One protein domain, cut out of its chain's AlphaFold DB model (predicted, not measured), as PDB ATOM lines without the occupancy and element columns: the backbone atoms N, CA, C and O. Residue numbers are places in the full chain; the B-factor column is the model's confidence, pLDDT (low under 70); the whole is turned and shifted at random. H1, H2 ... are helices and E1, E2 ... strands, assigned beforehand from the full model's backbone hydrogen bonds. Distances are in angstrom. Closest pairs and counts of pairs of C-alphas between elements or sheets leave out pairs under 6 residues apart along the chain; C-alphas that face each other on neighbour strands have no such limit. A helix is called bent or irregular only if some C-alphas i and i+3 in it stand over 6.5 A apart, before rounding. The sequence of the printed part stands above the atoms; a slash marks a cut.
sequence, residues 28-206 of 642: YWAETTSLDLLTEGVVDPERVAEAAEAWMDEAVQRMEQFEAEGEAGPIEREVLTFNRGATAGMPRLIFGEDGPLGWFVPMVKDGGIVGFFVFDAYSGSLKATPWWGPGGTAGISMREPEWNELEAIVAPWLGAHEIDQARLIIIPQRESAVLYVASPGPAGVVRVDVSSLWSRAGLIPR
ATOM      1  N   TYR A  28     161.475 187.013  69.473       80.19
ATOM      2  CA  TYR A  28     162.447 186.459  70.410       80.19
ATOM      3  C   TYR A  28     162.298 184.938  70.527       80.19
ATOM      4  O   TYR A  28     161.230 184.373  70.256       80.19
ATOM      5  N   TRP A  29     163.361 184.252  70.943       77.00
ATOM      6  CA  TRP A  29     163.298 182.803  71.132       77.00
ATOM      7  C   TRP A  29     162.275 182.445  72.214       77.00
ATOM      8  O   TRP A  29     161.406 181.595  71.994       77.00
ATOM      9  N   ALA A  30     162.268 183.202  73.313       81.94
ATOM     10  CA  ALA A  30     161.257 183.104  74.359       81.94
ATOM     11  C   ALA A  30     159.833 183.411  73.865       81.94
ATOM     12  O   ALA A  30     158.863 183.048  74.521       81.94
ATOM     13  N   GLU A  31     159.658 184.074  72.715       88.38
ATOM     14  CA  GLU A  31     158.334 184.390  72.177       88.38
ATOM     15  C   GLU A  31     157.714 183.282  71.315       88.38
ATOM     16  O   GLU A  31     156.512 183.292  71.038       88.38
ATOM     17  N   THR A  32     158.529 182.358  70.832       86.19
ATOM     18  CA  THR A  32     158.112 181.377  69.821       86.19
ATOM     19  C   THR A  32     158.256 179.942  70.302       86.19
ATOM     20  O   THR A  32     157.616 179.045  69.754       86.19
ATOM     21  N   THR A  33     159.052 179.734  71.346       83.75
ATOM     22  CA  THR A  33     159.255 178.440  71.988       83.75
ATOM     23  C   THR A  33     158.064 178.088  72.881       83.75
ATOM     24  O   THR A  33     157.493 178.960  73.535       83.75
ATOM     25  N   SER A  34     157.672 176.810  72.900       89.12
ATOM     26  CA  SER A  34     156.590 176.324  73.765       89.12
ATOM     27  C   SER A  34     156.936 176.518  75.235       89.12
ATOM     28  O   SER A  34     158.079 176.268  75.628       89.12
ATOM     29  N   LEU A  35     155.940 176.876  76.047       89.81
ATOM     30  CA  LEU A  35     156.150 177.133  77.472       89.81
ATOM     31  C   LEU A  35     156.786 175.925  78.178       89.81
ATOM     32  O   LEU A  35     157.771 176.112  78.876       89.81
ATOM     33  N   ASP A  36     156.340 174.700  77.871       89.62
ATOM     34  CA  ASP A  36     156.889 173.450  78.431       89.62
ATOM     35  C   ASP A  36     158.410 173.314  78.263       89.62
ATOM     36  O   ASP A  36     159.094 172.825  79.158       89.62
ATOM     37  N   LEU A  37     158.941 173.750  77.115       78.19
ATOM     38  CA  LEU A  37     160.374 173.684  76.820       78.19
ATOM     39  C   LEU A  37     161.127 174.830  77.500       78.19
ATOM     40  O   LEU A  37     162.244 174.645  77.968       78.19
ATOM     41  N   LEU A  38     160.512 176.012  77.578       80.62
ATOM     42  CA  LEU A  38     161.088 177.152  78.287       80.62
ATOM     43  C   LEU A  38     161.170 176.919  79.800       80.62
ATOM     44  O   LEU A  38     162.053 177.469  80.452       80.62
ATOM     45  N   THR A  39     160.248 176.134  80.358       87.44
ATOM     46  CA  THR A  39     160.147 175.876  81.798       87.44
ATOM     47  C   THR A  39     160.737 174.532  82.223       87.44
ATOM     48  O   THR A  39     160.546 174.116  83.365       87.44
ATOM     49  N   GLU A  40     161.452 173.831  81.341       82.62
ATOM     50  CA  GLU A  40     162.118 172.579  81.702       82.62
ATOM     51  C   GLU A  40     163.153 172.827  82.813       82.62
ATOM     52  O   GLU A  40     164.066 173.635  82.665       82.62
ATOM     53  N   GLY A  41     162.995 172.144  83.951       77.00
ATOM     54  CA  GLY A  41     163.887 172.281  85.109       77.00
ATOM     55  C   GLY A  41     163.651 173.523  85.974       77.00
ATOM     56  O   GLY A  41     164.367 173.701  86.957       77.00
ATOM     57  N   VAL A  42     162.662 174.363  85.648       81.50
ATOM     58  CA  VAL A  42     162.295 175.514  86.482       81.50
ATOM     59  C   VAL A  42     161.679 175.031  87.798       81.50
ATOM     60  O   VAL A  42     160.877 174.095  87.816       81.50
ATOM     61  N   VAL A  43     162.063 175.658  88.914       81.69
ATOM     62  CA  VAL A  43     161.538 175.319  90.243       81.69
ATOM     63  C   VAL A  43     160.054 175.634  90.360       81.69
ATOM     64  O   VAL A  43     159.556 176.590  89.768       81.69
ATOM     65  N   ASP A  44     159.360 174.831  91.162       94.19
ATOM     66  CA  ASP A  44     157.926 174.978  91.386       94.19
ATOM     67  C   ASP A  44     157.587 176.325  92.064       94.19
ATOM     68  O   ASP A  44     158.260 176.696  93.033       94.19
ATOM     69  N   PRO A  45     156.558 177.058  91.593       95.25
ATOM     70  CA  PRO A  45     156.180 178.346  92.168       95.25
ATOM     71  C   PRO A  45     155.817 178.270  93.657       95.25
ATOM     72  O   PRO A  45     156.155 179.200  94.384       95.25
ATOM     73  N   GLU A  46     155.178 177.200  94.143       95.75
ATOM     74  CA  GLU A  46     154.820 177.074  95.566       95.75
ATOM     75  C   GLU A  46     156.080 177.073  96.435       95.75
ATOM     76  O   GLU A  46     156.159 177.809  97.418       95.75
ATOM     77  N   ARG A  47     157.123 176.355  96.003       91.56
ATOM     78  CA  ARG A  47     158.419 176.330  96.695       91.56
ATOM     79  C   ARG A  47     159.071 177.714  96.757       91.56
ATOM     80  O   ARG A  47     159.723 178.041  97.746       91.56
ATOM     81  N   VAL A  48     158.925 178.524  95.710       86.25
ATOM     82  CA  VAL A  48     159.483 179.884  95.685       86.25
ATOM     83  C   VAL A  48     158.677 180.830  96.579       86.25
ATOM     84  O   VAL A  48     159.264 181.659  97.270       86.25
ATOM     85  N   ALA A  49     157.348 180.689  96.618       95.06
ATOM     86  CA  ALA A  49     156.505 181.433  97.553       95.06
ATOM     87  C   ALA A  49     156.856 181.104  99.013       95.06
ATOM     88  O   ALA A  49     157.025 182.016  99.817       95.06
ATOM     89  N   GLU A  50     157.036 179.820  99.338       92.62
ATOM     90  CA  GLU A  50     157.475 179.372 100.666       92.62
ATOM     91  C   GLU A  50     158.852 179.939 101.037       92.62
ATOM     92  O   GLU A  50     159.048 180.393 102.163       92.62
ATOM     93  N   ALA A  51     159.796 179.959 100.091       78.44
ATOM     94  CA  ALA A  51     161.119 180.541 100.307       78.44
ATOM     95  C   ALA A  51     161.057 182.056 100.563       78.44
ATOM     96  O   ALA A  51     161.792 182.568 101.407       78.44
ATOM     97  N   ALA A  52     160.172 182.774  99.865       83.44
ATOM     98  CA  ALA A  52     159.946 184.200 100.089       83.44
ATOM     99  C   ALA A  52     159.332 184.476 101.468       83.44
ATOM    100  O   ALA A  52     159.809 185.363 102.175       83.44
ATOM    101  N   GLU A  53     158.318 183.701 101.863       93.50
ATOM    102  CA  GLU A  53     157.683 183.810 103.183       93.50
ATOM    103  C   GLU A  53     158.700 183.558 104.301       93.50
ATOM    104  O   GLU A  53     158.860 184.384 105.198       93.50
ATOM    105  N   ALA A  54     159.469 182.468 104.196       83.12
ATOM    106  CA  ALA A  54     160.495 182.119 105.172       83.12
ATOM    107  C   ALA A  54     161.563 183.216 105.315       83.12
ATOM    108  O   ALA A  54     161.983 183.523 106.430       83.12
ATOM    109  N   TRP A  55     161.972 183.835 104.202       80.94
ATOM    110  CA  TRP A  55     162.930 184.939 104.230       80.94
ATOM    111  C   TRP A  55     162.375 186.156 104.983       80.94
ATOM    112  O   TRP A  55     163.083 186.748 105.796       80.94
ATOM    113  N   MET A  56     161.109 186.524 104.744       80.56
ATOM    114  CA  MET A  56     160.467 187.644 105.444       80.56
ATOM    115  C   MET A  56     160.346 187.383 106.943       80.56
ATOM    116  O   MET A  56     160.668 188.268 107.739       80.56
ATOM    117  N   ASP A  57     159.926 186.178 107.323       85.25
ATOM    118  CA  ASP A  57     159.804 185.775 108.723       85.25
ATOM    119  C   ASP A  57     161.157 185.825 109.439       85.25
ATOM    120  O   ASP A  57     161.267 186.388 110.533       85.25
ATOM    121  N   GLU A  58     162.209 185.303 108.805       72.44
ATOM    122  CA  GLU A  58     163.562 185.332 109.359       72.44
ATOM    123  C   GLU A  58     164.093 186.766 109.480       72.44
ATOM    124  O   GLU A  58     164.657 187.135 110.516       72.44
ATOM    125  N   ALA A  59     163.873 187.601 108.459       66.88
ATOM    126  CA  ALA A  59     164.261 189.005 108.484       66.88
ATOM    127  C   ALA A  59     163.566 189.751 109.634       66.88
ATOM    128  O   ALA A  59     164.224 190.463 110.393       66.88
ATOM    129  N   VAL A  60     162.255 189.555 109.823       81.69
ATOM    130  CA  VAL A  60     161.508 190.156 110.939       81.69
ATOM    131  C   VAL A  60     162.053 189.667 112.278       81.69
ATOM    132  O   VAL A  60     162.380 190.492 113.130       81.69
ATOM    133  N   GLN A  61     162.212 188.353 112.454       80.50
ATOM    134  CA  GLN A  61     162.696 187.772 113.705       80.50
ATOM    135  C   GLN A  61     164.083 188.309 114.085       80.50
ATOM    136  O   GLN A  61     164.316 188.680 115.239       80.50
ATOM    137  N   ARG A  62     164.995 188.389 113.112       69.44
ATOM    138  CA  ARG A  62     166.359 188.889 113.311       69.44
ATOM    139  C   ARG A  62     166.364 190.367 113.709       69.44
ATOM    140  O   ARG A  62     167.068 190.750 114.638       69.44
ATOM    141  N   MET A  63     165.553 191.200 113.054       76.12
ATOM    142  CA  MET A  63     165.480 192.628 113.385       76.12
ATOM    143  C   MET A  63     164.799 192.896 114.734       76.12
ATOM    144  O   MET A  63     165.210 193.802 115.459       76.12
ATOM    145  N   GLU A  64     163.800 192.095 115.115       85.75
ATOM    146  CA  GLU A  64     163.188 192.163 116.450       85.75
ATOM    147  C   GLU A  64     164.185 191.810 117.557       85.75
ATOM    148  O   GLU A  64     164.151 192.413 118.634       85.75
ATOM    149  N   GLN A  65     165.104 190.880 117.289       77.25
ATOM    150  CA  GLN A  65     166.183 190.555 118.212       77.25
ATOM    151  C   GLN A  65     167.135 191.745 118.408       77.25
ATOM    152  O   GLN A  65     167.367 192.145 119.551       77.25
ATOM    153  N   PHE A  66     167.603 192.374 117.323       58.38
ATOM    154  CA  PHE A  66     168.432 193.584 117.414       58.38
ATOM    155  C   PHE A  66     167.729 194.719 118.180       58.38
ATOM    156  O   PHE A  66     168.365 195.455 118.939       58.38
ATOM    157  N   GLU A  67     166.408 194.875 118.018       76.19
ATOM    158  CA  GLU A  67     165.627 195.877 118.755       76.19
ATOM    159  C   GLU A  67     165.554 195.551 120.255       76.19
ATOM    160  O   GLU A  67     165.745 196.440 121.089       76.19
ATOM    161  N   ALA A  68     165.338 194.281 120.605       85.62
ATOM    162  CA  ALA A  68     165.282 193.819 121.991       85.62
ATOM    163  C   ALA A  68     166.628 193.959 122.726       85.62
ATOM    164  O   ALA A  68     166.648 194.246 123.926       85.62
ATOM    165  N   GLU A  69     167.739 193.791 122.011       83.31
ATOM    166  CA  GLU A  69     169.105 193.902 122.537       83.31
ATOM    167  C   GLU A  69     169.597 195.362 122.613       83.31
ATOM    168  O   GLU A  69     170.608 195.654 123.253       83.31
ATOM    169  N   GLY A  70     168.844 196.312 122.046       74.75
ATOM    170  CA  GLY A  70     169.209 197.732 122.006       74.75
ATOM    171  C   GLY A  70     170.270 198.070 120.953       74.75
ATOM    172  O   GLY A  70     170.831 199.166 120.987       74.75
ATOM    173  N   GLU A  71     170.522 197.149 120.023       57.28
ATOM    174  CA  GLU A  71     171.527 197.245 118.960       57.28
ATOM    175  C   GLU A  71     170.928 197.701 117.618       57.28
ATOM    176  O   GLU A  71     171.665 198.091 116.717       57.28
ATOM    177  N   ALA A  72     169.594 197.744 117.491       56.03
ATOM    178  CA  ALA A  72     168.918 198.190 116.273       56.03
ATOM    179  C   ALA A  72     169.174 199.674 115.954       56.03
ATOM    180  O   ALA A  72     168.632 200.594 116.599       56.03
ATOM    181  N   GLY A  73     169.939 199.897 114.889       46.97
ATOM    182  CA  GLY A  73     170.123 201.174 114.224       46.97
ATOM    183  C   GLY A  73     168.958 201.535 113.290       46.97
ATOM    184  O   GLY A  73     167.871 200.953 113.352       46.97
ATOM    185  N   PRO A  74     169.127 202.574 112.452       46.06
ATOM    186  CA  PRO A  74     168.100 203.007 111.507       46.06
ATOM    187  C   PRO A  74     167.739 201.949 110.452       46.06
ATOM    188  O   PRO A  74     166.573 201.865 110.080       46.06
ATOM    189  N   ILE A  75     168.705 201.135 110.009       47.41
ATOM    190  CA  ILE A  75     168.515 200.123 108.955       47.41
ATOM    191  C   ILE A  75     167.654 198.977 109.479       47.41
ATOM    192  O   ILE A  75     166.649 198.628 108.865       47.41
ATOM    193  N   GLU A  76     167.981 198.459 110.662       58.28
ATOM    194  CA  GLU A  76     167.257 197.354 111.291       58.28
ATOM    195  C   GLU A  76     165.786 197.735 111.520       58.28
ATOM    196  O   GLU A  76     164.871 196.949 111.274       58.28
ATOM    197  N   ARG A  77     165.538 198.993 111.908       62.00
ATOM    198  CA  ARG A  77     164.183 199.533 112.093       62.00
ATOM    199  C   ARG A  77     163.427 199.713 110.778       62.00
ATOM    200  O   ARG A  77     162.210 199.524 110.765       62.00
ATOM    201  N   GLU A  78     164.099 200.081 109.689       56.50
ATOM    202  CA  GLU A  78     163.473 200.200 108.368       56.50
ATOM    203  C   GLU A  78     163.117 198.829 107.784       56.50
ATOM    204  O   GLU A  78     161.978 198.639 107.355       56.50
ATOM    205  N   VAL A  79     164.029 197.852 107.860       60.84
ATOM    206  CA  VAL A  79     163.783 196.460 107.443       60.84
ATOM    207  C   VAL A  79     162.616 195.866 108.230       60.84
ATOM    208  O   VAL A  79     161.706 195.280 107.638       60.84
ATOM    209  N   LEU A  80     162.583 196.082 109.548       69.81
ATOM    210  CA  LEU A  80     161.479 195.644 110.397       69.81
ATOM    211  C   LEU A  80     160.156 196.321 110.018       69.81
ATOM    212  O   LEU A  80     159.127 195.660 109.900       69.81
ATOM    213  N   THR A  81     160.169 197.637 109.790       72.19
ATOM    214  CA  THR A  81     158.973 198.400 109.391       72.19
ATOM    215  C   THR A  81     158.420 197.919 108.056       72.19
ATOM    216  O   THR A  81     157.200 197.868 107.879       72.19
ATOM    217  N   PHE A  82     159.299 197.558 107.125       66.00
ATOM    218  CA  PHE A  82     158.932 197.133 105.785       66.00
ATOM    219  C   PHE A  82     158.340 195.716 105.778       66.00
ATOM    220  O   PHE A  82     157.195 195.549 105.349       66.00
ATOM    221  N   ASN A  83     159.048 194.739 106.354       74.88
ATOM    222  CA  ASN A  83     158.674 193.320 106.299       74.88
ATOM    223  C   ASN A  83     157.579 192.929 107.303       74.88
ATOM    224  O   ASN A  83     156.796 192.019 107.042       74.88
ATOM    225  N   ARG A  84     157.454 193.623 108.445       86.25
ATOM    226  CA  ARG A  84     156.456 193.258 109.463       86.25
ATOM    227  C   ARG A  84     155.035 193.348 108.898       86.25
ATOM    228  O   ARG A  84     154.600 194.421 108.469       86.25
ATOM    229  N   GLY A  85     154.306 192.234 108.964       87.44
ATOM    230  CA  GLY A  85     152.928 192.118 108.479       87.44
ATOM    231  C   GLY A  85     152.796 192.032 106.957       87.44
ATOM    232  O   GLY A  85     151.686 192.200 106.454       87.44
ATOM    233  N   ALA A  86     153.902 191.825 106.238       89.44
ATOM    234  CA  ALA A  86     153.877 191.467 104.829       89.44
ATOM    235  C   ALA A  86     153.787 189.942 104.652       89.44
ATOM    236  O   ALA A  86     154.183 189.199 105.544       89.44
ATOM    237  N   THR A  87     153.275 189.498 103.506       93.50
ATOM    238  CA  THR A  87     153.200 188.083 103.107       93.50
ATOM    239  C   THR A  87     153.616 187.919 101.650       93.50
ATOM    240  O   THR A  87     153.478 188.847 100.845       93.50
ATOM    241  N   ALA A  88     154.075 186.735 101.270       93.12
ATOM    242  CA  ALA A  88     154.395 186.386  99.897       93.12
ATOM    243  C   ALA A  88     153.094 186.211  99.107       93.12
ATOM    244  O   ALA A  88     152.193 185.473  99.504       93.12
ATOM    245  N   GLY A  89     152.969 186.919  97.988       92.75
ATOM    246  CA  GLY A  89     151.862 186.736  97.054       92.75
ATOM    247  C   GLY A  89     152.232 185.806  95.897       92.75
ATOM    248  O   GLY A  89     153.257 185.132  95.914       92.75
ATOM    249  N   MET A  90     151.386 185.771  94.866       94.81
ATOM    250  CA  MET A  90     151.485 184.798  93.773       94.81
ATOM    251  C   MET A  90     152.772 184.970  92.936       94.81
ATOM    252  O   MET A  90     152.917 186.003  92.275       94.81
ATOM    253  N   PRO A  91     153.683 183.981  92.888       95.88
ATOM    254  CA  PRO A  91     154.874 184.044  92.043       95.88
ATOM    255  C   PRO A  91     154.523 184.070  90.555       95.88
ATOM    256  O   PRO A  91     153.653 183.326  90.099       95.88
ATOM    257  N   ARG A  92     155.243 184.880  89.775       94.25
ATOM    258  CA  ARG A  92     155.182 184.851  88.306       94.25
ATOM    259  C   ARG A  92     156.570 184.707  87.713       94.25
ATOM    260  O   ARG A  92     157.488 185.435  88.085       94.25
ATOM    261  N   LEU A  93     156.712 183.785  86.770       92.94
ATOM    262  CA  LEU A  93     157.951 183.606  86.029       92.94
ATOM    263  C   LEU A  93     158.055 184.683  84.947       92.94
ATOM    264  O   LEU A  93     157.148 184.823  84.121       92.94
ATOM    265  N   ILE A  94     159.150 185.442  84.961       87.19
ATOM    266  CA  ILE A  94     159.425 186.481  83.964       87.19
ATOM    267  C   ILE A  94     160.521 186.005  83.017       87.19
ATOM    268  O   ILE A  94     161.511 185.407  83.441       87.19
ATOM    269  N   PHE A  95     160.345 186.296  81.731       85.31
ATOM    270  CA  PHE A  95     161.234 185.898  80.648       85.31
ATOM    271  C   PHE A  95     161.955 187.108  80.045       85.31
ATOM    272  O   PHE A  95     161.419 188.216  80.011       85.31
ATOM    273  N   GLY A  96     163.166 186.875  79.553       75.00
ATOM    274  CA  GLY A  96     163.909 187.790  78.690       75.00
ATOM    275  C   GLY A  96     163.780 187.371  77.229       75.00
ATOM    276  O   GLY A  96     162.848 186.662  76.853       75.00
ATOM    277  N   GLU A  97     164.744 187.772  76.401       77.00
ATOM    278  CA  GLU A  97     164.773 187.406  74.977       77.00
ATOM    279  C   GLU A  97     164.942 185.884  74.771       77.00
ATOM    280  O   GLU A  97     164.311 185.284  73.893       77.00
ATOM    281  N   ASP A  98     165.734 185.250  75.641       69.81
ATOM    282  CA  ASP A  98     166.233 183.882  75.456       69.81
ATOM    283  C   ASP A  98     165.730 182.872  76.495       69.81
ATOM    284  O   ASP A  98     166.153 181.723  76.470       69.81
ATOM    285  N   GLY A  99     164.831 183.245  77.410       69.75
ATOM    286  CA  GLY A  99     164.287 182.294  78.385       69.75
ATOM    287  C   GLY A  99     163.942 182.900  79.744       69.75
ATOM    288  O   GLY A  99     163.870 184.126  79.867       69.75
ATOM    289  N   PRO A 100     163.679 182.054  80.758       71.06
ATOM    290  CA  PRO A 100     163.363 182.499  82.111       71.06
ATOM    291  C   PRO A 100     164.497 183.329  82.725       71.06
ATOM    292  O   PRO A 100     165.648 182.906  82.744       71.06
ATOM    293  N   LEU A 101     164.166 184.494  83.278       64.75
ATOM    294  CA  LEU A 101     165.099 185.328  84.046       64.75
ATOM    295  C   LEU A 101     165.048 184.995  85.540       64.75
ATOM    296  O   LEU A 101     166.075 184.971  86.229       64.75
ATOM    297  N   GLY A 102     163.840 184.740  86.040       68.81
ATOM    298  CA  GLY A 102     163.602 184.460  87.445       68.81
ATOM    299  C   GLY A 102     162.131 184.538  87.829       68.81
ATOM    300  O   GLY A 102     161.289 185.050  87.084       68.81
ATOM    301  N   TRP A 103     161.839 184.021  89.014       83.88
ATOM    302  CA  TRP A 103     160.539 184.121  89.657       83.88
ATOM    303  C   TRP A 103     160.412 185.450  90.382       83.88
ATOM    304  O   TRP A 103     161.232 185.765  91.238       83.88
ATOM    305  N   PHE A 104     159.366 186.205  90.071       85.94
ATOM    306  CA  PHE A 104     159.023 187.441  90.759       85.94
ATOM    307  C   PHE A 104     157.907 187.136  91.753       85.94
ATOM    308  O   PHE A 104     156.786 186.818  91.351       85.94
ATOM    309  N   VAL A 105     158.221 187.210  93.045       90.38
ATOM    310  CA  VAL A 105     157.272 186.968  94.136       90.38
ATOM    311  C   VAL A 105     156.894 188.304  94.762       90.38
ATOM    312  O   VAL A 105     157.758 188.964  95.342       90.38
ATOM    313  N   PRO A 106     155.635 188.752  94.643       89.75
ATOM    314  CA  PRO A 106     155.220 190.012  95.235       89.75
ATOM    315  C   PRO A 106     155.240 189.925  96.760       89.75
ATOM    316  O   PRO A 106     154.801 188.942  97.348       89.75
ATOM    317  N   MET A 107     155.684 190.999  97.398       86.94
ATOM    318  CA  MET A 107     155.490 191.226  98.820       86.94
ATOM    319  C   MET A 107     154.179 191.991  99.009       86.94
ATOM    320  O   MET A 107     154.041 193.119  98.525       86.94
ATOM    321  N   VAL A 108     153.211 191.377  99.683       90.69
ATOM    322  CA  VAL A 108     151.859 191.908  99.873       90.69
ATOM    323  C   VAL A 108     151.722 192.463 101.282       90.69
ATOM    324  O   VAL A 108     151.978 191.768 102.258       90.69
ATOM    325  N   LYS A 109     151.295 193.721 101.397       87.69
ATOM    326  CA  LYS A 109     151.049 194.395 102.673       87.69
ATOM    327  C   LYS A 109     149.857 195.331 102.543       87.69
ATOM    328  O   LYS A 109     149.738 196.063 101.564       87.69
ATOM    329  N   ASP A 110     148.952 195.281 103.517       86.06
ATOM    330  CA  ASP A 110     147.723 196.087 103.544       86.06
ATOM    331  C   ASP A 110     146.873 195.992 102.250       86.06
ATOM    332  O   ASP A 110     146.223 196.953 101.836       86.06
ATOM    333  N   GLY A 111     146.873 194.821 101.597       79.56
ATOM    334  CA  GLY A 111     146.127 194.559 100.356       79.56
ATOM    335  C   GLY A 111     146.736 195.174  99.086       79.56
ATOM    336  O   GLY A 111     146.076 195.224  98.045       79.56
ATOM    337  N   GLY A 112     147.974 195.669  99.163       83.81
ATOM    338  CA  GLY A 112     148.758 196.143  98.027       83.81
ATOM    339  C   GLY A 112     150.087 195.404  97.909       83.81
ATOM    340  O   GLY A 112     150.635 194.916  98.894       83.81
ATOM    341  N   ILE A 113     150.624 195.345  96.695       85.38
ATOM    342  CA  ILE A 113     151.986 194.874  96.453       85.38
ATOM    343  C   ILE A 113     152.928 196.046  96.699       85.38
ATOM    344  O   ILE A 113     152.760 197.120  96.110       85.38
ATOM    345  N   VAL A 114     153.898 195.820  97.581       76.69
ATOM    346  CA  VAL A 114     154.842 196.831  98.073       76.69
ATOM    347  C   VAL A 114     156.293 196.573  97.647       76.69
ATOM    348  O   VAL A 114     157.167 197.389  97.927       76.69
ATOM    349  N   GLY A 115     156.542 195.469  96.939       74.25
ATOM    350  CA  GLY A 115     157.829 195.114  96.344       74.25
ATOM    351  C   GLY A 115     157.797 193.709  95.733       74.25
ATOM    352  O   GLY A 115     156.765 193.043  95.784       74.25
ATOM    353  N   PHE A 116     158.918 193.257  95.164       74.00
ATOM    354  CA  PHE A 116     159.066 191.912  94.599       74.00
ATOM    355  C   PHE A 116     160.385 191.270  95.013       74.00
ATOM    356  O   PHE A 116     161.444 191.821  94.732       74.00
ATOM    357  N   PHE A 117     160.331 190.075  95.587       71.38
ATOM    358  CA  PHE A 117     161.496 189.204  95.603       71.38
ATOM    359  C   PHE A 117     161.736 188.656  94.202       71.38
ATOM    360  O   PHE A 117     160.784 188.332  93.488       71.38
ATOM    361  N   VAL A 118     163.000 188.511  93.827       70.31
ATOM    362  CA  VAL A 118     163.390 187.826  92.596       70.31
ATOM    363  C   VAL A 118     164.179 186.591  92.977       70.31
ATOM    364  O   VAL A 118     165.182 186.701  93.673       70.31
ATOM    365  N   PHE A 119     163.754 185.428  92.503       69.62
ATOM    366  CA  PHE A 119     164.448 184.160  92.698       69.62
ATOM    367  C   PHE A 119     164.959 183.617  91.370       69.62
ATOM    368  O   PHE A 119     164.370 183.853  90.312       69.62
ATOM    369  N   ASP A 120     166.056 182.872  91.418       71.62
ATOM    370  CA  ASP A 120     166.531 182.118  90.270       71.62
ATOM    371  C   ASP A 120     165.471 181.118  89.799       71.62
ATOM    372  O   ASP A 120     164.826 180.444  90.605       71.62
ATOM    373  N   ALA A 121     165.301 181.015  88.483       60.22
ATOM    374  CA  ALA A 121     164.294 180.146  87.897       60.22
ATOM    375  C   ALA A 121     164.585 178.652  88.125       60.22
ATOM    376  O   ALA A 121     163.644 177.870  88.141       60.22
ATOM    377  N   TYR A 122     165.841 178.242  88.327       62.84
ATOM    378  CA  TYR A 122     166.262 176.835  88.331       62.84
ATOM    379  C   TYR A 122     166.780 176.353  89.688       62.84
ATOM    380  O   TYR A 122     166.521 175.217  90.081       62.84
ATOM    381  N   SER A 123     167.502 177.192  90.430       59.16
ATOM    382  CA  SER A 123     167.957 176.855  91.784       59.16
ATOM    383  C   SER A 123     166.908 177.187  92.847       59.16
ATOM    384  O   SER A 123     166.910 176.586  93.922       59.16
ATOM    385  N   GLY A 124     166.014 178.144  92.567       61.44
ATOM    386  CA  GLY A 124     165.106 178.715  93.561       61.44
ATOM    387  C   GLY A 124     165.823 179.538  94.634       61.44
ATOM    388  O   GLY A 124     165.242 179.785  95.687       61.44
ATOM    389  N   SER A 125     167.077 179.943  94.401       57.38
ATOM    390  CA  SER A 125     167.816 180.822  95.308       57.38
ATOM    391  C   SER A 125     167.370 182.272  95.145       57.38
ATOM    392  O   SER A 125     167.084 182.723  94.034       57.38
ATOM    393  N   LEU A 126     167.336 183.024  96.243       54.06
ATOM    394  CA  LEU A 126     167.025 184.449  96.210       54.06
ATOM    395  C   LEU A 126     168.115 185.209  95.433       54.06
ATOM    396  O   LEU A 126     169.297 185.079  95.736       54.06
ATOM    397  N   LYS A 127     167.715 185.987  94.425       45.47
ATOM    398  CA  LYS A 127     168.586 186.853  93.609       45.47
ATOM    399  C   LYS A 127     168.501 188.319  94.015       45.47
ATOM    400  O   LYS A 127     169.489 189.035  93.917       45.47
ATOM    401  N   ALA A 128     167.318 188.780  94.411       50.81
ATOM    402  CA  ALA A 128     167.113 190.161  94.828       50.81
ATOM    403  C   ALA A 128     165.955 190.274  95.817       50.81
ATOM    404  O   ALA A 128     164.935 189.594  95.682       50.81
ATOM    405  N   THR A 129     166.110 191.167  96.788       58.16
ATOM    406  CA  THR A 129     165.078 191.518  97.763       58.16
ATOM    407  C   THR A 129     164.143 192.609  97.213       58.16
ATOM    408  O   THR A 129     164.454 193.259  96.207       58.16
ATOM    409  N   PRO A 130     162.967 192.806  97.834       50.06
ATOM    410  CA  PRO A 130     161.928 193.680  97.320       50.06
ATOM    411  C   PRO A 130     162.375 195.124  97.253       50.06
ATOM    412  O   PRO A 130     163.058 195.615  98.139       50.06
ATOM    413  N   TRP A 131     161.946 195.824  96.207       42.16
ATOM    414  CA  TRP A 131     162.302 197.221  96.028       42.16
ATOM    415  C   TRP A 131     161.550 198.134  97.002       42.16
ATOM    416  O   TRP A 131     160.319 198.194  96.946       42.16
ATOM    417  N   TRP A 132     162.255 198.889  97.851       50.50
ATOM    418  CA  TRP A 132     161.637 199.908  98.714       50.50
ATOM    419  C   TRP A 132     162.177 201.317  98.450       50.50
ATOM    420  O   TRP A 132     162.967 201.545  97.542       50.50
ATOM    421  N   GLY A 133     161.656 202.312  99.147       37.69
ATOM    422  CA  GLY A 133     162.072 203.705  99.107       37.69
ATOM    423  C   GLY A 133     162.409 204.190 100.518       37.69
ATOM    424  O   GLY A 133     162.114 203.492 101.496       37.69
ATOM    425  N   PRO A 134     163.005 205.387 100.661       36.47
ATOM    426  CA  PRO A 134     163.387 205.935 101.961       36.47
ATOM    427  C   PRO A 134     162.241 205.877 102.988       36.47
ATOM    428  O   PRO A 134     161.091 206.186 102.655       36.47
ATOM    429  N   GLY A 135     162.546 205.479 104.229       38.62
ATOM    430  CA  GLY A 135     161.563 205.371 105.313       38.62
ATOM    431  C   GLY A 135     160.608 204.173 105.215       38.62
ATOM    432  O   GLY A 135     159.503 204.244 105.753       38.62
ATOM    433  N   GLY A 136     160.993 203.102 104.510       46.00
ATOM    434  CA  GLY A 136     160.186 201.881 104.372       46.00
ATOM    435  C   GLY A 136     158.968 202.034 103.453       46.00
ATOM    436  O   GLY A 136     157.975 201.323 103.609       46.00
ATOM    437  N   THR A 137     159.010 202.987 102.519       53.47
ATOM    438  CA  THR A 137     157.938 203.189 101.530       53.47
ATOM    439  C   THR A 137     158.071 202.191 100.379       53.47
ATOM    440  O   THR A 137     159.170 201.782 100.042       53.47
ATOM    441  N   ALA A 138     156.970 201.766  99.763       53.12
ATOM    442  CA  ALA A 138     157.027 200.814  98.652       53.12
ATOM    443  C   ALA A 138     157.686 201.430  97.401       53.12
ATOM    444  O   ALA A 138     157.265 202.504  96.961       53.12
ATOM    445  N   GLY A 139     158.681 200.754  96.811       50.44
ATOM    446  CA  GLY A 139     159.347 201.203  95.577       50.44
ATOM    447  C   GLY A 139     158.456 201.049  94.338       50.44
ATOM    448  O   GLY A 139     158.570 201.803  93.373       50.44
ATOM    449  N   ILE A 140     157.506 200.115  94.403       59.03
ATOM    450  CA  ILE A 140     156.434 199.907  93.428       59.03
ATOM    451  C   ILE A 140     155.124 199.811  94.210       59.03
ATOM    452  O   ILE A 140     155.068 199.159  95.246       59.03
ATOM    453  N   SER A 141     154.065 200.459  93.722       65.00
ATOM    454  CA  SER A 141     152.722 200.323  94.287       65.00
ATOM    455  C   SER A 141     151.798 199.758  93.222       65.00
ATOM    456  O   SER A 141     151.482 200.435  92.245       65.00
ATOM    457  N   MET A 142     151.395 198.506  93.420       79.56
ATOM    458  CA  MET A 142     150.525 197.760  92.514       79.56
ATOM    459  C   MET A 142     149.384 197.139  93.315       79.56
ATOM    460  O   MET A 142     149.557 196.745  94.469       79.56
ATOM    461  N   ARG A 143     148.193 197.057  92.720       84.31
ATOM    462  CA  ARG A 143     147.074 196.374  93.366       84.31
ATOM    463  C   ARG A 143     147.230 194.876  93.170       84.31
ATOM    464  O   ARG A 143     147.373 194.411  92.045       84.31
ATOM    465  N   GLU A 144     147.131 194.131  94.261       88.19
ATOM    466  CA  GLU A 144     147.265 192.675  94.251       88.19
ATOM    467  C   GLU A 144     146.330 191.975  93.235       88.19
ATOM    468  O   GLU A 144     146.816 191.115  92.499       88.19
ATOM    469  N   PRO A 145     145.048 192.372  93.060       89.75
ATOM    470  CA  PRO A 145     144.188 191.746  92.053       89.75
ATOM    471  C   PRO A 145     144.681 191.921  90.611       89.75
ATOM    472  O   PRO A 145     144.484 191.032  89.794       89.75
ATOM    473  N   GLU A 146     145.345 193.035  90.281       89.12
ATOM    474  CA  GLU A 146     145.867 193.262  88.922       89.12
ATOM    475  C   GLU A 146     147.038 192.333  88.603       89.12
ATOM    476  O   GLU A 146     147.215 191.931  87.454       89.12
ATOM    477  N   TRP A 147     147.814 191.977  89.626       91.06
ATOM    478  CA  TRP A 147     148.864 190.979  89.518       91.06
ATOM    479  C   TRP A 147     148.286 189.571  89.464       91.06
ATOM    480  O   TRP A 147     148.646 188.807  88.578       91.06
ATOM    481  N   ASN A 148     147.377 189.213  90.369       90.75
ATOM    482  CA  ASN A 148     146.847 187.851  90.457       90.75
ATOM    483  C   ASN A 148     145.971 187.492  89.246       90.75
ATOM    484  O   ASN A 148     146.003 186.357  88.782       90.75
ATOM    485  N   GLU A 149     145.241 188.457  88.685       89.81
ATOM    486  CA  GLU A 149     144.298 188.234  87.582       89.81
ATOM    487  C   GLU A 149     144.838 188.693  86.215       89.81
ATOM    488  O   GLU A 149     144.059 188.871  85.277       89.81
ATOM    489  N   LEU A 150     146.156 188.882  86.075       90.06
ATOM    490  CA  LEU A 150     146.779 189.436  84.868       90.06
ATOM    491  C   LEU A 150     146.313 188.739  83.580       90.06
ATOM    492  O   LEU A 150     145.876 189.415  82.650       90.06
ATOM    493  N   GLU A 151     146.344 187.405  83.529       87.19
ATOM    494  CA  GLU A 151     145.900 186.608  82.379       87.19
ATOM    495  C   GLU A 151     144.431 186.852  82.045       87.19
ATOM    496  O   GLU A 151     144.084 187.013  80.876       87.19
ATOM    497  N   ALA A 152     143.565 186.905  83.059       88.44
ATOM    498  CA  ALA A 152     142.141 187.156  82.872       88.44
ATOM    499  C   ALA A 152     141.897 188.575  82.343       88.44
ATOM    500  O   ALA A 152     141.036 188.777  81.482       88.44
ATOM    501  N   ILE A 153     142.688 189.543  82.814       88.62
ATOM    502  CA  ILE A 153     142.633 190.929  82.360       88.62
ATOM    503  C   ILE A 153     143.113 191.037  80.914       88.62
ATOM    504  O   ILE A 153     142.474 191.745  80.152       88.62
ATOM    505  N   VAL A 154     144.173 190.341  80.488       90.00
ATOM    506  CA  VAL A 154     144.682 190.447  79.102       90.00
ATOM    507  C   VAL A 154     144.022 189.482  78.112       90.00
ATOM    508  O   VAL A 154     144.142 189.679  76.902       90.00
ATOM    509  N   ALA A 155     143.279 188.477  78.580       87.94
ATOM    510  CA  ALA A 155     142.616 187.473  77.746       87.94
ATOM    511  C   ALA A 155     141.801 188.049  76.565       87.94
ATOM    512  O   ALA A 155     141.926 187.525  75.453       87.94
ATOM    513  N   PRO A 156     141.020 189.143  76.720       87.31
ATOM    514  CA  PRO A 156     140.304 189.751  75.595       87.31
ATOM    515  C   PRO A 156     141.205 190.248  74.452       87.31
ATOM    516  O   PRO A 156     140.738 190.339  73.318       87.31
ATOM    517  N   TRP A 157     142.473 190.563  74.733       85.56
ATOM    518  CA  TRP A 157     143.460 191.019  73.751       85.56
ATOM    519  C   TRP A 157     144.200 189.854  73.085       85.56
ATOM    520  O   TRP A 157     144.563 189.966  71.917       85.56
ATOM    521  N   LEU A 158     144.408 188.748  73.809       81.06
ATOM    522  CA  LEU A 158     145.100 187.554  73.305       81.06
ATOM    523  C   LEU A 158     144.217 186.691  72.387       81.06
ATOM    524  O   LEU A 158     144.725 186.005  71.506       81.06
ATOM    525  N   GLY A 159     142.892 186.742  72.553       70.31
ATOM    526  CA  GLY A 159     141.958 185.890  71.811       70.31
ATOM    527  C   GLY A 159     141.760 184.510  72.456       70.31
ATOM    528  O   GLY A 159     142.499 184.086  73.337       70.31
ATOM    529  N   ALA A 160     140.704 183.800  72.042       57.41
ATOM    530  CA  ALA A 160     140.120 182.668  72.778       57.41
ATOM    531  C   ALA A 160     140.959 181.368  72.864       57.41
ATOM    532  O   ALA A 160     140.440 180.367  73.354       57.41
ATOM    533  N   HIS A 161     142.205 181.336  72.379       54.03
ATOM    534  CA  HIS A 161     142.941 180.079  72.169       54.03
ATOM    535  C   HIS A 161     144.381 180.029  72.705       54.03
ATOM    536  O   HIS A 161     145.041 179.017  72.498       54.03
ATOM    537  N   GLU A 162     144.882 181.060  73.393       63.91
ATOM    538  CA  GLU A 162     146.340 181.199  73.585       63.91
ATOM    539  C   GLU A 162     146.775 181.645  74.993       63.91
ATOM    540  O   GLU A 162     147.903 182.092  75.178       63.91
ATOM    541  N   ILE A 163     145.923 181.520  76.015       75.69
ATOM    542  CA  ILE A 163     146.302 181.891  77.394       75.69
ATOM    543  C   ILE A 163     147.297 180.880  77.987       75.69
ATOM    544  O   ILE A 163     148.248 181.282  78.643       75.69
ATOM    545  N   ASP A 164     147.150 179.589  77.682       83.50
ATOM    546  CA  ASP A 164     147.985 178.514  78.256       83.50
ATOM    547  C   ASP A 164     149.443 178.526  77.759       83.50
ATOM    548  O   ASP A 164     150.288 177.792  78.261       83.50
ATOM    549  N   GLN A 165     149.742 179.324  76.732       88.19
ATOM    550  CA  GLN A 165     151.103 179.560  76.241       88.19
ATOM    551  C   GLN A 165     151.562 180.996  76.499       88.19
ATOM    552  O   GLN A 165     152.665 181.360  76.091       88.19
ATOM    553  N   ALA A 166     150.741 181.821  77.151       90.94
ATOM    554  CA  ALA A 166     151.101 183.189  77.464       90.94
ATOM    555  C   ALA A 166     152.267 183.217  78.461       90.94
ATOM    556  O   ALA A 166     152.334 182.420  79.393       90.94
ATOM    557  N   ARG A 167     153.186 184.163  78.271       93.06
ATOM    558  CA  ARG A 167     154.246 184.450  79.240       93.06
ATOM    559  C   ARG A 167     154.501 185.937  79.365       93.06
ATOM    560  O   ARG A 167     154.223 186.705  78.443       93.06
ATOM    561  N   LEU A 168     155.057 186.321  80.504       94.50
ATOM    562  CA  LEU A 168     155.412 187.694  80.806       94.50
ATOM    563  C   LEU A 168     156.871 187.947  80.412       94.50
ATOM    564  O   LEU A 168     157.774 187.313  80.951       94.50
ATOM    565  N   ILE A 169     157.100 188.855  79.467       89.94
ATOM    566  CA  ILE A 169     158.428 189.207  78.962       89.94
ATOM    567  C   ILE A 169     158.774 190.628  79.397       89.94
ATOM    568  O   ILE A 169     157.942 191.534  79.303       89.94
ATOM    569  N   ILE A 170     160.008 190.817  79.856       83.56
ATOM    570  CA  ILE A 170     160.568 192.122  80.202       83.56
ATOM    571  C   ILE A 170     161.719 192.472  79.256       83.56
ATOM    572  O   ILE A 170     162.640 191.681  79.066       83.56
ATOM    573  N   ILE A 171     161.673 193.669  78.668       78.38
ATOM    574  CA  ILE A 171     162.728 194.194  77.790       78.38
ATOM    575  C   ILE A 171     163.218 195.533  78.347       78.38
ATOM    576  O   ILE A 171     162.424 196.480  78.421       78.38
ATOM    577  N   PRO A 172     164.501 195.646  78.734       63.31
ATOM    578  CA  PRO A 172     165.067 196.898  79.218       63.31
ATOM    579  C   PRO A 172     164.977 198.016  78.170       63.31
ATOM    580  O   PRO A 172     165.119 197.790  76.969       63.31
ATOM    581  N   GLN A 173     164.753 199.237  78.642       63.28
ATOM    582  CA  GLN A 173     164.735 200.476  77.867       63.28
ATOM    583  C   GLN A 173     165.690 201.496  78.497       63.28
ATOM    584  O   GLN A 173     166.144 201.344  79.627       63.28
ATOM    585  N   ARG A 174     165.925 202.600  77.782       58.19
ATOM    586  CA  ARG A 174     166.819 203.708  78.164       58.19
ATOM    587  C   ARG A 174     166.725 204.163  79.634       58.19
ATOM    588  O   ARG A 174     167.744 204.527  80.211       58.19
ATOM    589  N   GLU A 175     165.516 204.214  80.196       46.78
ATOM    590  CA  GLU A 175     165.216 204.706  81.561       46.78
ATOM    591  C   GLU A 175     164.090 203.894  82.241       46.78
ATOM    592  O   GLU A 175     163.489 204.339  83.214       46.78
ATOM    593  N   SER A 176     163.722 202.735  81.686       61.41
ATOM    594  CA  SER A 176     162.606 201.911  82.175       61.41
ATOM    595  C   SER A 176     162.724 200.483  81.638       61.41
ATOM    596  O   SER A 176     163.735 200.132  81.038       61.41
ATOM    597  N   ALA A 177     161.694 199.663  81.804       67.12
ATOM    598  CA  ALA A 177     161.545 198.429  81.049       67.12
ATOM    599  C   ALA A 177     160.135 198.358  80.463       67.12
ATOM    600  O   ALA A 177     159.180 198.871  81.054       67.12
ATOM    601  N   VAL A 178     160.008 197.721  79.301       82.56
ATOM    602  CA  VAL A 178     158.705 197.329  78.763       82.56
ATOM    603  C   VAL A 178     158.390 195.945  79.298       82.56
ATOM    604  O   VAL A 178     159.128 194.996  79.035       82.56
ATOM    605  N   LEU A 179     157.282 195.838  80.019       88.50
ATOM    606  CA  LEU A 179     156.709 194.575  80.451       88.50
ATOM    607  C   LEU A 179     155.522 194.254  79.545       88.50
ATOM    608  O   LEU A 179     154.597 195.057  79.420       88.50
ATOM    609  N   TYR A 180     155.521 193.091  78.910       94.44
ATOM    610  CA  TYR A 180     154.428 192.691  78.031       94.44
ATOM    611  C   TYR A 180     154.133 191.200  78.134       94.44
ATOM    612  O   TYR A 180     155.010 190.383  78.391       94.44
ATOM    613  N   VAL A 181     152.872 190.838  77.917       94.12
ATOM    614  CA  VAL A 181     152.461 189.448  77.746       94.12
ATOM    615  C   VAL A 181     152.628 189.081  76.279       94.12
ATOM    616  O   VAL A 181     152.129 189.786  75.400       94.12
ATOM    617  N   ALA A 182     153.318 187.980  76.010       92.44
ATOM    618  CA  ALA A 182     153.468 187.423  74.673       92.44
ATOM    619  C   ALA A 182     152.778 186.061  74.592       92.44
ATOM    620  O   ALA A 182     152.894 185.267  75.526       92.44
ATOM    621  N   SER A 183     152.104 185.770  73.475       90.81
ATOM    622  CA  SER A 183     151.556 184.440  73.180       90.81
ATOM    623  C   SER A 183     151.723 184.043  71.703       90.81
ATOM    624  O   SER A 183     151.507 184.899  70.842       90.81
ATOM    625  N   PRO A 184     152.181 182.815  71.364       86.31
ATOM    626  CA  PRO A 184     152.258 182.358  69.983       86.31
ATOM    627  C   PRO A 184     150.868 182.020  69.444       86.31
ATOM    628  O   PRO A 184     150.157 181.206  70.031       86.31
ATOM    629  N   GLY A 185     150.554 182.551  68.264       76.88
ATOM    630  CA  GLY A 185     149.296 182.289  67.583       76.88
ATOM    631  C   GLY A 185     149.403 181.939  66.102       76.88
ATOM    632  O   GLY A 185     150.484 182.007  65.508       76.88
ATOM    633  N   PRO A 186     148.275 181.582  65.453       71.00
ATOM    634  CA  PRO A 186     148.226 181.141  64.057       71.00
ATOM    635  C   PRO A 186     148.823 182.129  63.047       71.00
ATOM    636  O   PRO A 186     149.211 181.724  61.953       71.00
ATOM    637  N   ALA A 187     148.857 183.419  63.391       74.19
ATOM    638  CA  ALA A 187     149.359 184.500  62.544       74.19
ATOM    639  C   ALA A 187     150.718 185.066  63.006       74.19
ATOM    640  O   ALA A 187     151.191 186.040  62.423       74.19
ATOM    641  N   GLY A 188     151.341 184.479  64.033       82.06
ATOM    642  CA  GLY A 188     152.547 184.995  64.684       82.06
ATOM    643  C   GLY A 188     152.327 185.276  66.170       82.06
ATOM    644  O   GLY A 188     151.359 184.811  66.761       82.06
ATOM    645  N   VAL A 189     153.241 186.020  66.789       88.38
ATOM    646  CA  VAL A 189     153.201 186.310  68.231       88.38
ATOM    647  C   VAL A 189     152.283 187.500  68.510       88.38
ATOM    648  O   VAL A 189     152.530 188.599  68.006       88.38
ATOM    649  N   VAL A 190     151.267 187.301  69.349       90.12
ATOM    650  CA  VAL A 190     150.439 188.376  69.911       90.12
ATOM    651  C   VAL A 190     151.154 188.960  71.124       90.12
ATOM    652  O   VAL A 190     151.613 188.221  71.994       90.12
ATOM    653  N   ARG A 191     151.266 190.291  71.181       91.94
ATOM    654  CA  ARG A 191     151.967 191.012  72.251       91.94
ATOM    655  C   ARG A 191     151.054 192.059  72.872       91.94
ATOM    656  O   ARG A 191     150.492 192.889  72.159       91.94
ATOM    657  N   VAL A 192     150.935 192.042  74.192       92.69
ATOM    658  CA  VAL A 192     150.116 192.982  74.962       92.69
ATOM    659  C   VAL A 192     151.009 193.661  75.989       92.69
ATOM    660  O   VAL A 192     151.435 193.036  76.950       92.69
ATOM    661  N   ASP A 193     151.302 194.938  75.779       91.94
ATOM    662  CA  ASP A 193     151.992 195.796  76.737       91.94
ATOM    663  C   ASP A 193     151.169 195.915  78.018       91.94
ATOM    664  O   ASP A 193     150.000 196.315  77.993       91.94
ATOM    665  N   VAL A 194     151.811 195.559  79.126       93.12
ATOM    666  CA  VAL A 194     151.276 195.623  80.483       93.12
ATOM    667  C   VAL A 194     152.178 196.453  81.399       93.12
ATOM    668  O   VAL A 194     152.009 196.420  82.610       93.12
ATOM    669  N   SER A 195     153.099 197.258  80.856       85.12
ATOM    670  CA  SER A 195     154.028 198.105  81.630       85.12
ATOM    671  C   SER A 195     153.300 199.084  82.561       85.12
ATOM    672  O   SER A 195     153.826 199.513  83.585       85.12
ATOM    673  N   SER A 196     152.046 199.409  82.238       82.69
ATOM    674  CA  SER A 196     151.135 200.188  83.081       82.69
ATOM    675  C   SER A 196     150.849 199.550  84.447       82.69
ATOM    676  O   SER A 196     150.490 200.292  85.361       82.69
ATOM    677  N   LEU A 197     151.096 198.240  84.630       82.19
ATOM    678  CA  LEU A 197     151.115 197.550  85.934       82.19
ATOM    679  C   LEU A 197     151.951 198.301  86.975       82.19
ATOM    680  O   LEU A 197     151.639 198.269  88.159       82.19
ATOM    681  N   TRP A 198     153.020 198.967  86.539       70.31
ATOM    682  CA  TRP A 198     153.962 199.649  87.428       70.31
ATOM    683  C   TRP A 198     153.543 201.096  87.713       70.31
ATOM    684  O   TRP A 198     154.201 201.817  88.462       70.31
ATOM    685  N   SER A 199     152.452 201.551  87.096       70.62
ATOM    686  CA  SER A 199     151.955 202.914  87.211       70.62
ATOM    687  C   SER A 199     150.864 203.030  88.275       70.62
ATOM    688  O   SER A 199     150.053 202.130  88.477       70.62
ATOM    689  N   ARG A 200     150.739 204.219  88.875       65.56
ATOM    690  CA  ARG A 200     149.632 204.536  89.800       65.56
ATOM    691  C   ARG A 200     148.243 204.484  89.150       65.56
ATOM    692  O   ARG A 200     147.247 204.528  89.864       65.56
ATOM    693  N   ALA A 201     148.168 204.461  87.819       71.50
ATOM    694  CA  ALA A 201     146.908 204.353  87.092       71.50
ATOM    695  C   ALA A 201     146.361 202.913  87.063       71.50
ATOM    696  O   ALA A 201     145.207 202.725  86.676       71.50
ATOM    697  N   GLY A 202     147.156 201.929  87.500       76.88
ATOM    698  CA  GLY A 202     146.831 200.513  87.385       76.88
ATOM    699  C   GLY A 202     147.055 199.977  85.972       76.88
ATOM    700  O   GLY A 202     147.519 200.682  85.071       76.88
ATOM    701  N   LEU A 203     146.716 198.708  85.782       86.94
ATOM    702  CA  LEU A 203     146.904 197.987  84.531       86.94
ATOM    703  C   LEU A 203     145.966 198.522  83.438       86.94
ATOM    704  O   LEU A 203     144.742 198.439  83.516       86.94
ATOM    705  N   ILE A 204     146.579 199.031  82.374       87.81
ATOM    706  CA  ILE A 204     145.948 199.473  81.130       87.81
ATOM    707  C   ILE A 204     146.621 198.702  79.981       87.81
ATOM    708  O   ILE A 204     147.686 199.131  79.519       87.81
ATOM    709  N   PRO A 205     146.057 197.560  79.541       89.81
ATOM    710  CA  PRO A 205     146.657 196.735  78.498       89.81
ATOM    711  C   PRO A 205     146.599 197.406  77.122       89.81
ATOM    712  O   PRO A 205     145.577 197.986  76.736       89.81
ATOM    713  N   ARG A 206     147.677 197.282  76.343       90.50
ATOM    714  CA  ARG A 206     147.763 197.826  74.980       90.50
ATOM    715  C   ARG A 206     148.363 196.803  74.023       90.50
ATOM    716  O   ARG A 206     149.432 196.272  74.279       90.50
TER     717      ARG A 206
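AT A GLANCE: This is residues 28 to 206 of the 642 residues of the protein "Pept_C1 domain-containing protein" of candidate division TA06 bacterium SM23_40 (UniProt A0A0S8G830). Two strand meanders, E1 to E4 and E5 to E7, stand side by side as one strongly twisted sheet. Long helix H3 crosses one face of the first with residues 45 to 56, then runs on to where H4 folds back on it, and H6 covers part of the opposite face at E6 and E7. The printed part has 179 residues, with seven named helices and seven named strands in the order H1 H2 H3 H4 E1 E2 E3 E4 H5 H6 E5 E6 E7 H7. The sheet, E4 E3 E2 E1 E5 E6 E7, is mixed, and the class is mixed, helices and strands. The whole is compact, radius of gyration of the C-alphas 17.7 A, yet elongated, spanning 64 by 36 by 29 A.

IN THESE COORDINATES: Find C-alpha 29 at (163.298, 182.803, 71.132), where H1, residues 29 to 32, begins; H2 is 35 to 38. From C-alpha 45 at (156.180, 178.346, 92.168), H3 runs 36.5 A to residue 69; H4 is 74 to 83. Next come E1, 92 to 95; E2, 100 to 109, 26.8 A; E3, 112 to 119, 20.4 A, which bends by 53 degrees at residue 115; and E4, 126 to 128. After H5, 144 to 148, comes H6, 150 to 158, irregular, with C-alphas 153 and 156 7.3 A apart. Then follow E5, 167 to 173, 19.2 A; E6, 176 to 185, 27.8 A; E7, 188 to 193; and H7, 195 to 198, ending at C-alpha 198 (153.962, 199.649, 87.428).

HOW THE PARTS SIT: Look first where E1 and E5 join the meanders, each strand antiparallel to the one before: these two are parallel, N 95 to O 168 being 2.9 A. In the hairpin E2 and E3, N 105 and O 117 are 2.8 A apart; in the hairpin E5 and E6, N 169 and O 180 are 2.8 A apart. H3 is on the sheet at a height of 7.9 A, across the strands; its closest C-alphas to E2 are Ala 49 and Val 105, 6.5 A. H3 and H4 form a helical hairpin; they touch at Met 63 and Glu 76, 5.5 A between C-alphas, H3 with residues 56 to 67 alone. On the opposite face H6 has a height of 9.4 A; its closest C-alphas to E7 are Leu 158 and Val 190, 6.4 A. H1, H4 and, only just, with 5 pairs of C-alphas within 10 A, H2 only graze the sheet; H5 and H7 are on it, over none of its strands. Every O i to N i+4 pair is within hydrogen-bond range in H3, H4 and H5, and 3 of 5 in H6; H1, H2 and H7 are too short for one.

THE WHOLE: The two C-alphas farthest apart are Gly 70 and Ala 187, 64.1 A. The printed part has no cut; the link from E4 to H5, residues 129 to 143, is long. Mean pLDDT of the printed part is 77.0; 50 residues are under 70, among them 71 to 80 and 121 to 141.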